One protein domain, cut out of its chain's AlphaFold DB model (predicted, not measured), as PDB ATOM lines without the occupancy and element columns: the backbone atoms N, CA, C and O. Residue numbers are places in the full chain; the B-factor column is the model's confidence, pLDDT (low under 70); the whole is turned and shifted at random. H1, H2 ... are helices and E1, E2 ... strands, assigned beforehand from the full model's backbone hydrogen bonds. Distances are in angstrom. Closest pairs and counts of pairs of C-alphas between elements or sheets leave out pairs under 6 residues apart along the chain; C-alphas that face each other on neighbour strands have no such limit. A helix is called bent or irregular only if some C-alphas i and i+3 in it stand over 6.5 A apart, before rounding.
ATOM      1  N   LEU A   4     207.720 280.118 183.401       95.31
ATOM      2  CA  LEU A   4     207.501 278.704 183.137       95.31
ATOM      3  C   LEU A   4     207.091 278.529 181.676       95.31
ATOM      4  O   LEU A   4     206.251 279.269 181.169       95.31
ATOM      5  N   PHE A   5     207.663 277.519 181.037       95.88
ATOM      6  CA  PHE A   5     207.406 277.128 179.663       95.88
ATOM      7  C   PHE A   5     207.147 275.625 179.582       95.88
ATOM      8  O   PHE A   5     207.586 274.838 180.429       95.88
ATOM      9  N   LYS A   6     206.449 275.220 178.521       93.62
ATOM     10  CA  LYS A   6     206.229 273.809 178.194       93.62
ATOM     11  C   LYS A   6     207.557 273.136 177.830       93.62
ATOM     12  O   LYS A   6     208.486 273.786 177.363       93.62
ATOM     13  N   ASN A   7     207.623 271.814 177.971       90.69
ATOM     14  CA  ASN A   7     208.785 271.013 177.558       90.69
ATOM     15  C   ASN A   7     209.161 271.238 176.075       90.69
ATOM     16  O   ASN A   7     210.333 271.320 175.726       90.69
ATOM     17  N   THR A   8     208.156 271.365 175.210       89.19
ATOM     18  CA  THR A   8     208.332 271.519 173.758       89.19
ATOM     19  C   THR A   8     208.686 272.939 173.326       89.19
ATOM     20  O   THR A   8     208.751 273.192 172.127       89.19
ATOM     21  N   GLU A   9     208.841 273.874 174.265       91.94
ATOM     22  CA  GLU A   9     209.149 275.259 173.936       91.94
ATOM     23  C   GLU A   9     210.553 275.387 173.334       91.94
ATOM     24  O   GLU A   9     211.522 274.798 173.824       91.94
ATOM     25  N   THR A  10     210.650 276.185 172.275       87.81
ATOM     26  CA  THR A  10     211.906 276.480 171.576       87.81
ATOM     27  C   THR A  10     212.250 277.964 171.591       87.81
ATOM     28  O   THR A  10     213.416 278.301 171.389       87.81
ATOM     29  N   ASP A  11     211.271 278.839 171.841       89.62
ATOM     30  CA  ASP A  11     211.473 280.277 172.006       89.62
ATOM     31  C   ASP A  11     211.218 280.686 173.467       89.62
ATOM     32  O   ASP A  11     210.164 280.420 174.035       89.62
ATOM     33  N   PHE A  12     212.198 281.338 174.093       89.56
ATOM     34  CA  PHE A  12     212.128 281.786 175.491       89.56
ATOM     35  C   PHE A  12     212.119 283.319 175.621       89.56
ATOM     36  O   PHE A  12     212.340 283.864 176.714       89.56
ATOM     37  N   ALA A  13     211.893 284.033 174.512       87.62
ATOM     38  CA  ALA A  13     211.805 285.490 174.490       87.62
ATOM     39  C   ALA A  13     210.452 286.012 175.005       87.62
ATOM     40  O   ALA A  13     210.390 287.128 175.525       87.62
ATOM     41  N   HIS A  14     209.376 285.220 174.918       88.19
ATOM     42  CA  HIS A  14     208.046 285.609 175.394       88.19
ATOM     43  C   HIS A  14     207.795 285.237 176.864       88.19
ATOM     44  O   HIS A  14     208.661 284.738 177.590       88.19
ATOM     45  N   ASN A  15     206.577 285.540 177.316       86.44
ATOM     46  CA  ASN A  15     206.068 285.201 178.637       86.44
ATOM     47  C   ASN A  15     204.900 284.220 178.482       86.44
ATOM     48  O   ASN A  15     203.763 284.663 178.350       86.44
ATOM     49  N   GLU A  16     205.175 282.913 178.498       85.25
ATOM     50  CA  GLU A  16     204.120 281.886 178.492       85.25
ATOM     51  C   GLU A  16     203.358 281.919 179.829       85.25
ATOM     52  O   GLU A  16     202.223 282.390 179.899       85.25
ATOM     53  N   TRP A  17     204.018 281.532 180.926       92.81
ATOM     54  CA  TRP A  17     203.499 281.710 182.282       92.81
ATOM     55  C   TRP A  17     204.500 282.439 183.165       92.81
ATOM     56  O   TRP A  17     205.661 282.050 183.278       92.81
ATOM     57  N   VAL A  18     204.039 283.494 183.833       93.88
ATOM     58  CA  VAL A  18     204.846 284.239 184.804       93.88
ATOM     59  C   VAL A  18     204.499 283.756 186.205       93.88
ATOM     60  O   VAL A  18     203.360 283.910 186.653       93.88
ATOM     61  N   LEU A  19     205.490 283.193 186.894       92.88
ATOM     62  CA  LEU A  19     205.361 282.678 188.253       92.88
ATOM     63  C   LEU A  19     205.435 283.852 189.241       92.88
ATOM     64  O   LEU A  19     206.520 284.291 189.619       92.88
ATOM     65  N   ASN A  20     204.274 284.403 189.605       91.94
ATOM     66  CA  ASN A  20     204.172 285.601 190.457       91.94
ATOM     67  C   ASN A  20     204.007 285.280 191.948       91.94
ATOM     68  O   ASN A  20     204.223 286.154 192.779       91.94
ATOM     69  N   GLU A  21     203.633 284.046 192.283       93.81
ATOM     70  CA  GLU A  21     203.329 283.613 193.654       93.81
ATOM     71  C   GLU A  21     204.405 282.654 194.190       93.81
ATOM     72  O   GLU A  21     204.119 281.734 194.943       93.81
ATOM     73  N   ILE A  22     205.661 282.833 193.764       94.38
ATOM     74  CA  ILE A  22     206.784 281.992 194.204       94.38
ATOM     75  C   ILE A  22     207.008 282.169 195.707       94.38
ATOM     76  O   ILE A  22     207.196 283.291 196.173       94.38
ATOM     77  N   ILE A  23     207.054 281.052 196.437       94.75
ATOM     78  CA  ILE A  23     207.362 281.029 197.873       94.75
ATOM     79  C   ILE A  23     208.875 281.125 198.070       94.75
ATOM     80  O   ILE A  23     209.358 281.968 198.824       94.75
ATOM     81  N   SER A  24     209.636 280.287 197.363       94.94
ATOM     82  CA  SER A  24     211.096 280.313 197.398       94.94
ATOM     83  C   SER A  24     211.691 279.862 196.063       94.94
ATOM     84  O   SER A  24     211.105 279.061 195.339       94.94
ATOM     85  N   CYS A  25     212.848 280.413 195.701       94.25
ATOM     86  CA  CYS A  25     213.619 279.987 194.536       94.25
ATOM     87  C   CYS A  25     215.102 280.077 194.879       94.25
ATOM     88  O   CYS A  25     215.622 281.171 195.104       94.25
ATOM     89  N   LYS A  26     215.785 278.937 194.901       94.81
ATOM     90  CA  LYS A  26     217.216 278.841 195.166       94.81
ATOM     91  C   LYS A  26     217.914 278.257 193.953       94.81
ATOM     92  O   LYS A  26     217.594 277.162 193.510       94.81
ATOM     93  N   VAL A  27     218.893 278.986 193.440       93.94
ATOM     94  CA  VAL A  27     219.750 278.551 192.338       93.94
ATOM     95  C   VAL A  27     221.142 278.279 192.906       93.94
ATOM     96  O   VAL A  27     221.672 279.110 193.642       93.94
ATOM     97  N   THR A  28     221.712 277.114 192.596       93.31
ATOM     98  CA  THR A  28     223.024 276.670 193.095       93.31
ATOM     99  C   THR A  28     223.915 276.314 191.910       93.31
ATOM    100  O   THR A  28     223.577 275.429 191.127       93.31
ATOM    101  N   GLU A  29     225.033 277.025 191.762       89.81
ATOM    102  CA  GLU A  29     226.047 276.785 190.728       89.81
ATOM    103  C   GLU A  29     227.310 276.228 191.386       89.81
ATOM    104  O   GLU A  29     227.919 276.892 192.228       89.81
ATOM    105  N   GLU A  30     227.704 275.017 190.998       89.75
ATOM    106  CA  GLU A  30     228.945 274.387 191.441       89.75
ATOM    107  C   GLU A  30     229.951 274.351 190.282       89.75
ATOM    108  O   GLU A  30     229.655 273.906 189.168       89.75
ATOM    109  N   ILE A  31     231.161 274.865 190.517       85.81
ATOM    110  CA  ILE A  31     232.177 275.005 189.466       85.81
ATOM    111  C   ILE A  31     232.614 273.618 188.985       85.81
ATOM    112  O   ILE A  31     233.143 272.831 189.763       85.81
ATOM    113  N   ASN A  32     232.486 273.374 187.677       81.25
ATOM    114  CA  ASN A  32     232.750 272.091 187.004       81.25
ATOM    115  C   ASN A  32     231.794 270.944 187.375       81.25
ATOM    116  O   ASN A  32     232.052 269.807 186.979       81.25
ATOM    117  N   GLU A  33     230.710 271.229 188.090       87.06
ATOM    118  CA  GLU A  33     229.721 270.229 188.485       87.06
ATOM    119  C   GLU A  33     228.338 270.606 187.936       87.06
ATOM    120  O   GLU A  33     228.208 270.987 186.767       87.06
ATOM    121  N   ASP A  34     227.291 270.438 188.739       87.38
ATOM    122  CA  ASP A  34     225.925 270.689 188.317       87.38
ATOM    123  C   ASP A  34     225.520 272.158 188.540       87.38
ATOM    124  O   ASP A  34     225.979 272.864 189.440       87.38
ATOM    125  N   TYR A  35     224.595 272.611 187.696       91.88
ATOM    126  CA  TYR A  35     223.901 273.880 187.868       91.88
ATOM    127  C   TYR A  35     222.422 273.580 188.102       91.88
ATOM    128  O   TYR A  35     221.725 273.111 187.193       91.88
ATOM    129  N   THR A  36     221.962 273.788 189.335       95.06
ATOM    130  CA  THR A  36     220.657 273.324 189.818       95.06
ATOM    131  C   THR A  36     219.793 274.459 190.348       95.06
ATOM    132  O   THR A  36     220.260 275.555 190.668       95.06
ATOM    133  N   MET A  37     218.496 274.186 190.422       95.94
ATOM    134  CA  MET A  37     217.489 275.094 190.943       95.94
ATOM    135  C   MET A  37     216.478 274.306 191.772       95.94
ATOM    136  O   MET A  37     216.022 273.244 191.359       95.94
ATOM    137  N   GLU A  38     216.081 274.870 192.901       96.94
ATOM    138  CA  GLU A  38     214.957 274.425 193.712       96.94
ATOM    139  C   GLU A  38     213.940 275.564 193.786       96.94
ATOM    140  O   GLU A  38     214.288 276.692 194.142       96.94
ATOM    141  N   LEU A  39     212.700 275.292 193.391       96.69
ATOM    142  CA  LEU A  39     211.613 276.266 193.376       96.69
ATOM    143  C   LEU A  39     210.439 275.714 194.179       96.69
ATOM    144  O   LEU A  39     209.935 274.633 193.886       96.69
ATOM    145  N   GLU A  40     209.961 276.496 195.135       96.44
ATOM    146  CA  GLU A  40     208.739 276.230 195.878       96.44
ATOM    147  C   GLU A  40     207.612 277.156 195.408       96.44
ATOM    148  O   GLU A  40     207.761 278.384 195.354       96.44
ATOM    149  N   TYR A  41     206.468 276.562 195.077       96.00
ATOM    150  CA  TYR A  41     205.295 277.258 194.554       96.00
ATOM    151  C   TYR A  41     204.015 276.749 195.238       96.00
ATOM    152  O   TYR A  41     203.930 275.551 195.509       96.00
ATOM    153  N   PRO A  42     203.015 277.598 195.536       95.56
ATOM    154  CA  PRO A  42     201.773 277.159 196.171       95.56
ATOM    155  C   PRO A  42     200.995 276.184 195.278       95.56
ATOM    156  O   PRO A  42     201.027 276.286 194.051       95.56
ATOM    157  N   LEU A  43     200.286 275.234 195.893       92.19
ATOM    158  CA  LEU A  43     199.389 274.328 195.162       92.19
ATOM    159  C   LEU A  43     198.154 275.066 194.637       92.19
ATOM    160  O   LEU A  43     197.733 274.837 193.504       92.19
ATOM    161  N   GLU A  44     197.601 275.961 195.452       90.88
ATOM    162  CA  GLU A  44     196.471 276.816 195.100       90.88
ATOM    163  C   GLU A  44     196.991 278.213 194.755       90.88
ATOM    164  O   GLU A  44     197.274 279.018 195.639       90.88
ATOM    165  N   ASP A  45     197.149 278.486 193.461       90.56
ATOM    166  CA  ASP A  45     197.542 279.798 192.952       90.56
ATOM    167  C   ASP A  45     196.396 280.463 192.182       90.56
ATOM    168  O   ASP A  45     195.528 279.800 191.607       90.56
ATOM    169  N   THR A  46     196.406 281.794 192.123       89.69
ATOM    170  CA  THR A  46     195.304 282.573 191.533       89.69
ATOM    171  C   THR A  46     195.096 282.318 190.040       89.69
ATOM    172  O   THR A  46     194.011 282.577 189.514       89.69
ATOM    173  N   LYS A  47     196.124 281.824 189.343       88.75
ATOM    174  CA  LYS A  47     196.130 281.614 187.889       88.75
ATOM    175  C   LYS A  47     196.184 280.138 187.492       88.75
ATOM    176  O   LYS A  47     196.291 279.849 186.300       88.75
ATOM    177  N   ASN A  48     196.083 279.221 188.456       88.38
ATOM    178  CA  ASN A  48     196.186 277.776 188.260       88.38
ATOM    179  C   ASN A  48     197.463 277.336 187.498       88.38
ATOM    180  O   ASN A  48     197.456 276.379 186.717       88.38
ATOM    181  N   ILE A  49     198.571 278.059 187.682       90.31
ATOM    182  CA  ILE A  49     199.878 277.778 187.078       90.31
ATOM    183  C   ILE A  49     200.541 276.566 187.747       90.31
ATOM    184  O   ILE A  49     201.295 275.855 187.082       90.31
ATOM    185  N   SER A  50     200.234 276.278 189.015       88.56
ATOM    186  CA  SER A  50     200.790 275.151 189.780       88.56
ATOM    187  C   SER A  50     200.601 273.800 189.073       88.56
ATOM    188  O   SER A  50     201.483 272.932 189.103       88.56
ATOM    189  N   SER A  51     199.486 273.649 188.353       89.19
ATOM    190  CA  SER A  51     199.161 272.479 187.534       89.19
ATOM    191  C   SER A  51     200.117 272.273 186.347       89.19
ATOM    192  O   SER A  51     200.316 271.141 185.911       89.19
ATOM    193  N   ASN A  52     200.765 273.340 185.865       91.81
ATOM    194  CA  ASN A  52     201.708 273.322 184.739       91.81
ATOM    195  C   ASN A  52     203.167 273.087 185.171       91.81
ATOM    196  O   ASN A  52     204.034 272.823 184.330       91.81
ATOM    197  N   LEU A  53     203.456 273.162 186.475       91.56
ATOM    198  CA  LEU A  53     204.741 272.754 187.042       91.56
ATOM    199  C   LEU A  53     204.810 271.227 187.019       91.56
ATOM    200  O   LEU A  53     204.387 270.567 187.965       91.56
ATOM    201  N   VAL A  54     205.298 270.659 185.922       93.69
ATOM    202  CA  VAL A  54     205.435 269.210 185.718       93.69
ATOM    203  C   VAL A  54     206.851 268.871 185.264       93.69
ATOM    204  O   VAL A  54     207.583 269.733 184.779       93.69
ATOM    205  N   THR A  55     207.247 267.609 185.417       94.12
ATOM    206  CA  THR A  55     208.549 267.125 184.947       94.12
ATOM    207  C   THR A  55     208.748 267.439 183.462       94.12
ATOM    208  O   THR A  55     207.810 267.393 182.668       94.12
ATOM    209  N   ALA A  56     209.986 267.764 183.100       93.06
ATOM    210  CA  ALA A  56     210.440 268.222 181.793       93.06
ATOM    211  C   ALA A  56     209.992 269.630 181.364       93.06
ATOM    212  O   ALA A  56     210.541 270.129 180.378       93.06
ATOM    213  N   SER A  57     209.087 270.304 182.084       95.00
ATOM    214  CA  SER A  57     208.828 271.733 181.858       95.00
ATOM    215  C   SER A  57     210.087 272.567 182.104       95.00
ATOM    216  O   SER A  57     211.008 272.151 182.815       95.00
ATOM    217  N   ILE A  58     210.132 273.751 181.496       96.19
ATOM    218  CA  ILE A  58     211.313 274.612 181.501       96.19
ATOM    219  C   ILE A  58     211.018 275.855 182.330       96.19
ATOM    220  O   ILE A  58     210.052 276.567 182.074       96.19
ATOM    221  N   ILE A  59     211.867 276.138 183.310       96.06
ATOM    222  CA  ILE A  59     211.817 277.354 184.115       96.06
ATOM    223  C   ILE A  59     212.972 278.257 183.691       96.06
ATOM    224  O   ILE A  59     214.125 277.835 183.653       96.06
ATOM    225  N   SER A  60     212.667 279.512 183.376       95.94
ATOM    226  CA  SER A  60     213.656 280.550 183.098       95.94
ATOM    227  C   SER A  60     213.763 281.478 184.300       95.94
ATOM    228  O   SER A  60     212.785 282.139 184.662       95.94
ATOM    229  N   THR A  61     214.947 281.539 184.904       93.81
ATOM    230  CA  THR A  61     215.252 282.390 186.058       93.81
ATOM    231  C   THR A  61     216.284 283.453 185.687       93.81
ATOM    232  O   THR A  61     217.178 283.181 184.885       93.81
ATOM    233  N   PRO A  62     216.222 284.654 186.282       90.31
ATOM    234  CA  PRO A  62     217.311 285.616 186.154       90.31
ATOM    235  C   PRO A  62     218.599 285.070 186.778       90.31
ATOM    236  O   PRO A  62     218.549 284.354 187.779       90.31
ATOM    237  N   THR A  63     219.741 285.407 186.183       86.38
ATOM    238  CA  THR A  63     221.057 285.195 186.797       86.38
ATOM    239  C   THR A  63     221.410 286.390 187.686       86.38
ATOM    240  O   THR A  63     220.764 287.437 187.647       86.38
ATOM    241  N   ILE A  64     222.416 286.220 188.548       81.75
ATOM    242  CA  ILE A  64     222.875 287.273 189.473       81.75
ATOM    243  C   ILE A  64     223.688 288.358 188.736       81.75
ATOM    244  O   ILE A  64     223.859 289.465 189.242       81.75
ATOM    245  N   ASP A  65     224.184 288.052 187.540       81.62
ATOM    246  CA  ASP A  65     225.033 288.927 186.735       81.62
ATOM    247  C   ASP A  65     224.308 289.462 185.490       81.62
ATOM    248  O   ASP A  65     223.092 289.369 185.358       81.62
ATOM    249  N   SER A  66     225.064 290.063 184.571       83.62
ATOM    250  CA  SER A  66     224.549 290.662 183.340       83.62
ATOM    251  C   SER A  66     224.269 289.657 182.215       83.62
ATOM    252  O   SER A  66     224.102 290.085 181.073       83.62
ATOM    253  N   ARG A  67     224.313 288.345 182.479       85.50
ATOM    254  CA  ARG A  67     223.982 287.325 181.475       85.50
ATOM    255  C   ARG A  67     222.471 287.263 181.253       85.50
ATOM    256  O   ARG A  67     221.671 287.758 182.045       85.50
ATOM    257  N   ASP A  68     222.093 286.616 180.158       88.62
ATOM    258  CA  ASP A  68     220.702 286.268 179.905       88.62
ATOM    259  C   ASP A  68     220.170 285.288 180.959       88.62
ATOM    260  O   ASP A  68     220.920 284.574 181.629       88.62
ATOM    261  N   ASN A  69     218.843 285.218 181.070       91.75
ATOM    262  CA  ASN A  69     218.174 284.321 182.005       91.75
ATOM    263  C   ASN A  69     218.585 282.857 181.777       91.75
ATOM    264  O   ASN A  69     218.456 282.315 180.672       91.75
ATOM    265  N   GLN A  70     218.957 282.183 182.860       93.19
ATOM    266  CA  GLN A  70     219.272 280.765 182.841       93.19
ATOM    267  C   GLN A  70     217.994 279.928 182.718       93.19
ATOM    268  O   GLN A  70     216.974 280.222 183.343       93.19
ATOM    269  N   GLN A  71     218.057 278.861 181.921       95.25
ATOM    270  CA  GLN A  71     216.972 277.888 181.791       95.25
ATOM    271  C   GLN A  71     217.291 276.604 182.560       95.25
ATOM    272  O   GLN A  71     218.391 276.050 182.446       95.25
ATOM    273  N   PHE A  72     216.293 276.106 183.281       96.19
ATOM    274  CA  PHE A  72     216.317 274.860 184.034       96.19
ATOM    275  C   PHE A  72     215.180 273.955 183.569       96.19
ATOM    276  O   PHE A  72     214.044 274.400 183.431       96.19
ATOM    277  N   ARG A  73     215.473 272.678 183.344       95.69
ATOM    278  CA  ARG A  73     214.477 271.638 183.097       95.69
ATOM    279  C   ARG A  73     214.102 270.999 184.428       95.69
ATOM    280  O   ARG A  73     214.990 270.577 185.165       95.69
ATOM    281  N   ILE A  74     212.807 270.922 184.730       96.19
ATOM    282  CA  ILE A  74     212.309 270.245 185.934       96.19
ATOM    283  C   ILE A  74     212.598 268.748 185.806       96.19
ATOM    284  O   ILE A  74     212.113 268.102 184.878       96.19
ATOM    285  N   ILE A  75     213.371 268.202 186.739       94.88
ATOM    286  CA  ILE A  75     213.720 266.776 186.792       94.88
ATOM    287  C   ILE A  75     212.883 266.022 187.828       94.88
ATOM    288  O   ILE A  75     212.613 264.837 187.652       94.88
ATOM    289  N   GLN A  76     212.426 266.715 188.871       95.12
ATOM    290  CA  GLN A  76     211.661 266.130 189.966       95.12
ATOM    291  C   GLN A  76     210.666 267.147 190.522       95.12
ATOM    292  O   GLN A  76     210.924 268.352 190.541       95.12
ATOM    293  N   LYS A  77     209.515 266.641 190.965       94.69
ATOM    294  CA  LYS A  77     208.468 267.399 191.644       94.69
ATOM    295  C   LYS A  77     208.002 266.620 192.861       94.69
ATOM    296  O   LYS A  77     207.675 265.441 192.748       94.69
ATOM    297  N   GLU A  78     207.894 267.316 193.977       94.56
ATOM    298  CA  GLU A  78     207.341 266.820 195.228       94.56
ATOM    299  C   GLU A  78     206.229 267.760 195.686       94.56
ATOM    300  O   GLU A  78     206.288 268.967 195.457       94.56
ATOM    301  N   ASN A  79     205.190 267.209 196.305       92.75
ATOM    302  CA  ASN A  79     204.100 267.996 196.865       92.75
ATOM    303  C   ASN A  79     204.114 267.851 198.382       92.75
ATOM    304  O   ASN A  79     204.090 266.739 198.905       92.75
ATOM    305  N   ASN A  80     204.085 268.988 199.059       90.31
ATOM    306  CA  ASN A  80     203.773 269.103 200.472       90.31
ATOM    307  C   ASN A  80     202.268 269.361 200.641       90.31
ATOM    308  O   ASN A  80     201.510 269.366 199.673       90.31
ATOM    309  N   SER A  81     201.821 269.612 201.874       88.69
ATOM    310  CA  SER A  81     200.404 269.888 202.155       88.69
ATOM    311  C   SER A  81     199.871 271.142 201.450       88.69
ATOM    312  O   SER A  81     198.702 271.167 201.086       88.69
ATOM    313  N   ASN A  82     200.717 272.162 201.248       91.88
ATOM    314  CA  ASN A  82     200.300 273.482 200.745       91.88
ATOM    315  C   ASN A  82     201.099 273.967 199.517       91.88
ATOM    316  O   ASN A  82     200.701 274.935 198.869       91.88
ATOM    317  N   SER A  83     202.229 273.333 199.200       94.25
ATOM    318  CA  SER A  83     203.155 273.767 198.148       94.25
ATOM    319  C   SER A  83     203.695 272.586 197.343       94.25
ATOM    320  O   SER A  83     203.724 271.451 197.815       94.25
ATOM    321  N   SER A  84     204.125 272.855 196.116       93.69
ATOM    322  CA  SER A  84     204.972 271.971 195.324       93.69
ATOM    323  C   SER A  84     206.411 272.465 195.381       93.69
ATOM    324  O   SER A  84     206.668 273.646 195.146       93.69
ATOM    325  N   ILE A  85     207.345 271.549 195.607       96.19
ATOM    326  CA  ILE A  85     208.777 271.775 195.433       96.19
ATOM    327  C   ILE A  85     209.178 271.128 194.112       96.19
ATOM    328  O   ILE A  85     208.943 269.940 193.891       96.19
ATOM    329  N   VAL A  86     209.769 271.906 193.212       96.81
ATOM    330  CA  VAL A  86     210.339 271.395 191.967       96.81
ATOM    331  C   VAL A  86     211.845 271.564 191.977       96.81
ATOM    332  O   VAL A  86     212.370 272.630 192.292       96.81
ATOM    333  N   GLN A  87     212.532 270.497 191.592       96.69
ATOM    334  CA  GLN A  87     213.969 270.497 191.383       96.69
ATOM    335  C   GLN A  87     214.246 270.520 189.886       96.69
ATOM    336  O   GLN A  87     213.663 269.756 189.108       96.69
ATOM    337  N   GLY A  88     215.134 271.416 189.482       95.56
ATOM    338  CA  GLY A  88     215.549 271.605 188.108       95.56
ATOM    339  C   GLY A  88     217.057 271.506 187.947       95.56
ATOM    340  O   GLY A  88     217.830 271.896 188.820       95.56
ATOM    341  N   GLN A  89     217.469 271.018 186.785       95.00
ATOM    342  CA  GLN A  89     218.852 271.045 186.322       95.00
ATOM    343  C   GLN A  89     218.951 271.958 185.101       95.00
ATOM    344  O   GLN A  89     217.984 272.080 184.350       95.00
ATOM    345  N   SER A  90     220.095 272.613 184.890       94.31
ATOM    346  CA  SER A  90     220.295 273.453 183.711       94.31
ATOM    347  C   SER A  90     219.916 272.696 182.436       94.31
ATOM    348  O   SER A  90     220.275 271.530 182.250       94.31
ATOM    349  N   LYS A  91     219.148 273.357 181.562       92.50
ATOM    350  CA  LYS A  91     218.556 272.715 180.379       92.50
ATOM    351  C   LYS A  91     219.620 272.018 179.525       92.50
ATOM    352  O   LYS A  91     219.421 270.883 179.114       92.50
ATOM    353  N   LEU A  92     220.768 272.672 179.329       89.19
ATOM    354  CA  LEU A  92     221.899 272.116 178.587       89.19
ATOM    355  C   LEU A  92     222.407 270.803 179.201       89.19
ATOM    356  O   LEU A  92     222.568 269.827 178.479       89.19
ATOM    357  N   LEU A  93     222.655 270.763 180.517       89.38
ATOM    358  CA  LEU A  93     223.160 269.555 181.177       89.38
ATOM    359  C   LEU A  93     222.116 268.438 181.189       89.38
ATOM    360  O   LEU A  93     222.469 267.287 180.945       89.38
ATOM    361  N   ALA A  94     220.845 268.772 181.418       88.12
ATOM    362  CA  ALA A  94     219.756 267.802 181.376       88.12
ATOM    363  C   ALA A  94     219.638 267.154 179.983       88.12
ATOM    364  O   ALA A  94     219.645 265.930 179.868       88.12
ATOM    365  N   ASP A  95     219.636 267.967 178.922       88.12
ATOM    366  CA  ASP A  95     219.542 267.489 177.537       88.12
ATOM    367  C   ASP A  95     220.799 266.693 177.112       88.12
ATOM    368  O   ASP A  95     220.707 265.727 176.351       88.12
ATOM    369  N   LEU A  96     221.986 267.058 177.617       86.50
ATOM    370  CA  LEU A  96     223.229 266.304 177.392       86.50
ATOM    371  C   LEU A  96     223.225 264.944 178.104       86.50
ATOM    372  O   LEU A  96     223.733 263.969 177.549       86.50
ATOM    373  N   LYS A  97     222.663 264.857 179.318       83.75
ATOM    374  CA  LYS A  97     222.540 263.585 180.053       83.75
ATOM    375  C   LYS A  97     221.613 262.604 179.329       83.75
ATOM    376  O   LYS A  97     221.902 261.407 179.330       83.75
ATOM    377  N   GLU A  98     220.551 263.092 178.685       81.94
ATOM    378  CA  GLU A  98     219.688 262.267 177.826       81.94
ATOM    379  C   GLU A  98     220.417 261.806 176.552       81.94
ATOM    380  O   GLU A  98     220.316 260.641 176.169       81.94
ATOM    381  N   ASN A  99     221.237 262.672 175.948       81.81
ATOM    382  CA  ASN A  99     222.046 262.369 174.757       81.81
ATOM    383  C   ASN A  99     223.420 261.767 175.093       81.81
ATOM    384  O   ASN A  99     224.453 262.128 174.521       81.81
ATOM    385  N   ARG A 100     223.459 260.827 176.041       79.19
ATOM    386  CA  ARG A 100     224.713 260.216 176.485       79.19
ATOM    387  C   ARG A 100     225.337 259.335 175.398       79.19
ATOM    388  O   ARG A 100     224.794 258.295 175.024       79.19
ATOM    389  N   ILE A 101     226.568 259.663 175.014       81.31
ATOM    390  CA  ILE A 101     227.414 258.813 174.167       81.31
ATOM    391  C   ILE A 101     228.198 257.834 175.054       81.31
ATOM    392  O   ILE A 101     228.600 258.152 176.179       81.31
ATOM    393  N   ARG A 102     228.416 256.610 174.565       82.00
ATOM    394  CA  ARG A 102     229.274 255.637 175.257       82.00
ATOM    395  C   ARG A 102     230.717 256.135 175.284       82.00
ATOM    396  O   ARG A 102     231.172 256.784 174.350       82.00
ATOM    397  N   ALA A 103     231.446 255.786 176.342       83.56
ATOM    398  CA  ALA A 103     232.860 256.123 176.441       83.56
ATOM    399  C   ALA A 103     233.617 255.591 175.211       83.56
ATOM    400  O   ALA A 103     233.542 254.403 174.893       83.56
ATOM    401  N   VAL A 104     234.324 256.485 174.522       85.44
ATOM    402  CA  VAL A 104     235.099 256.184 173.317       85.44
ATOM    403  C   VAL A 104     236.429 256.922 173.377       85.44
ATOM    404  O   VAL A 104     236.505 258.059 173.842       85.44
ATOM    405  N   THR A 105     237.484 256.276 172.889       89.25
ATOM    406  CA  THR A 105     238.805 256.892 172.748       89.25
ATOM    407  C   THR A 105     238.985 257.332 171.304       89.25
ATOM    408  O   THR A 105     238.994 256.504 170.397       89.25
ATOM    409  N   ILE A 106     239.143 258.636 171.089       89.75
ATOM    410  CA  ILE A 106     239.402 259.215 169.769       89.75
ATOM    411  C   ILE A 106     240.869 259.640 169.734       89.75
ATOM    412  O   ILE A 106     241.313 260.426 170.568       89.75
ATOM    413  N   VAL A 107     241.627 259.114 168.772       93.06
ATOM    414  CA  VAL A 107     243.064 259.381 168.612       93.06
ATOM    415  C   VAL A 107     243.301 260.111 167.292       93.06
ATOM    416  O   VAL A 107     242.581 259.890 166.320       93.06
ATOM    417  N   GLY A 108     244.306 260.989 167.250       93.94
ATOM    418  CA  GLY A 108     244.724 261.667 166.016       93.94
ATOM    419  C   GLY A 108     243.765 262.756 165.520       93.94
ATOM    420  O   GLY A 108     243.885 263.184 164.377       93.94
ATOM    421  N   LYS A 109     242.824 263.204 166.360       92.69
ATOM    422  CA  LYS A 109     241.901 264.312 166.077       92.69
ATOM    423  C   LYS A 109     242.032 265.407 167.125       92.69
ATOM    424  O   LYS A 109     242.345 265.143 168.286       92.69
ATOM    425  N   THR A 110     241.760 266.639 166.724       93.31
ATOM    426  CA  THR A 110     241.613 267.770 167.643       93.31
ATOM    427  C   THR A 110     240.328 267.639 168.466       93.31
ATOM    428  O   THR A 110     239.391 266.939 168.082       93.31
ATOM    429  N   ARG A 111     240.237 268.364 169.591       86.94
ATOM    430  CA  ARG A 111     239.023 268.376 170.433       86.94
ATOM    431  C   ARG A 111     237.764 268.760 169.648       86.94
ATOM    432  O   ARG A 111     236.722 268.149 169.844       86.94
ATOM    433  N   LYS A 112     237.866 269.745 168.748       91.44
ATOM    434  CA  LYS A 112     236.736 270.214 167.935       91.44
ATOM    435  C   LYS A 112     236.234 269.123 166.986       91.44
ATOM    436  O   LYS A 112     235.037 268.888 166.917       91.44
ATOM    437  N   GLU A 113     237.149 268.438 166.303       92.62
ATOM    438  CA  GLU A 113     236.802 267.327 165.408       92.62
ATOM    439  C   GLU A 113     236.241 266.130 166.175       92.62
ATOM    440  O   GLU A 113     235.362 265.442 165.671       92.62
ATOM    441  N   ALA A 114     236.742 265.873 167.385       89.75
ATOM    442  CA  ALA A 114     236.256 264.789 168.229       89.75
ATOM    443  C   ALA A 114     234.801 265.008 168.680       89.75
ATOM    444  O   ALA A 114     234.020 264.063 168.649       89.75
ATOM    445  N   ILE A 115     234.434 266.244 169.047       87.69
ATOM    446  CA  ILE A 115     233.062 266.604 169.445       87.69
ATOM    447  C   ILE A 115     232.086 266.465 168.271       87.69
ATOM    448  O   ILE A 115     230.965 266.048 168.484       87.69
ATOM    449  N   GLN A 116     232.506 266.765 167.037       87.31
ATOM    450  CA  GLN A 116     231.640 266.711 165.847       87.31
ATOM    451  C   GLN A 116     231.324 265.296 165.336       87.31
ATOM    452  O   GLN A 116     230.540 265.152 164.401       87.31
ATOM    453  N   LEU A 117     231.967 264.256 165.876       84.06
ATOM    454  CA  LEU A 117     231.704 262.873 165.465       84.06
ATOM    455  C   LEU A 117     230.394 262.310 166.033       84.06
ATOM    456  O   LEU A 117     229.992 261.222 165.618       84.06
TER     457      LEU A 117
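This is residues 4 to 117 of the 118 residues of the protein "Phage-related protein" of Clostridium beijerinckii (UniProt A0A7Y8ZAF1). A single five-stranded sheet, strongly twisted and curled like part of a barrel, folds back on itself, with short helix H1 at one end; beyond H1 a thin tail reaches far out to small helix H2 and makes much of the length. The printed part has 114 residues, under half in named elements, in the order E1 E2 E3 E4 E5 H1 H2; the class is mixed, helices and strands. The sheet order is E1 E2 E5 E4 E3, all antiparallel. The whole is loose, with a radius of gyration of the C-alphas of 16.9 A, and spans 59 by 29 by 27 A.

E1 is residues 24 to 29, from C-alpha 24 at (211.096, 280.313, 197.398); E2 is 35 to 42, 23.9 A long; E5 is 83 to 90, 22.4 A; E4 is 70 to 79, 24.3 A; E3 is 58 to 61. H1 is residues 91 to 98, and H2 is 111 to 115, ending at C-alpha 115 (233.062, 266.604, 169.445).

In this folded sheet, one sheet bent back into two leaves, E1 and E2 face E4 and E3, with E5 as the hinge. E3 E4 E5 form a meander, each strand the antiparallel neighbour of the one before; with E2, neighbour of E5, they form a Greek key. E4 bends by 67 degrees at residue 75. N 26 and O 38 are 2.8 A apart between E1 and E2, N 39 and O 86 2.9 A between E2 and E5, N 78 and O 85 2.8 A between E4 and E5, and N 59 and O 72 2.8 A between E3 and E4. Residues 4 to 5 pair antiparallel with 58 to 59 of E3. H1 is on the sheet, at a height of 8.9 A; its closest C-alphas to E4 are Lys 91 and Phe 72, 4.8 A apart. H2 is not on the sheet and is apart from H1. In H1 and H2 every O i to N i+4 pair is within hydrogen-bond range.

The farthest C-alphas, those of Thr 46 and Gly 108, are 59.4 A apart. The printed part has no cut; the links E2 to E3 and H1 to H2 are long. Residues 96 to 104 and 107 to 113 stand free. No printed residue has pLDDT under 70.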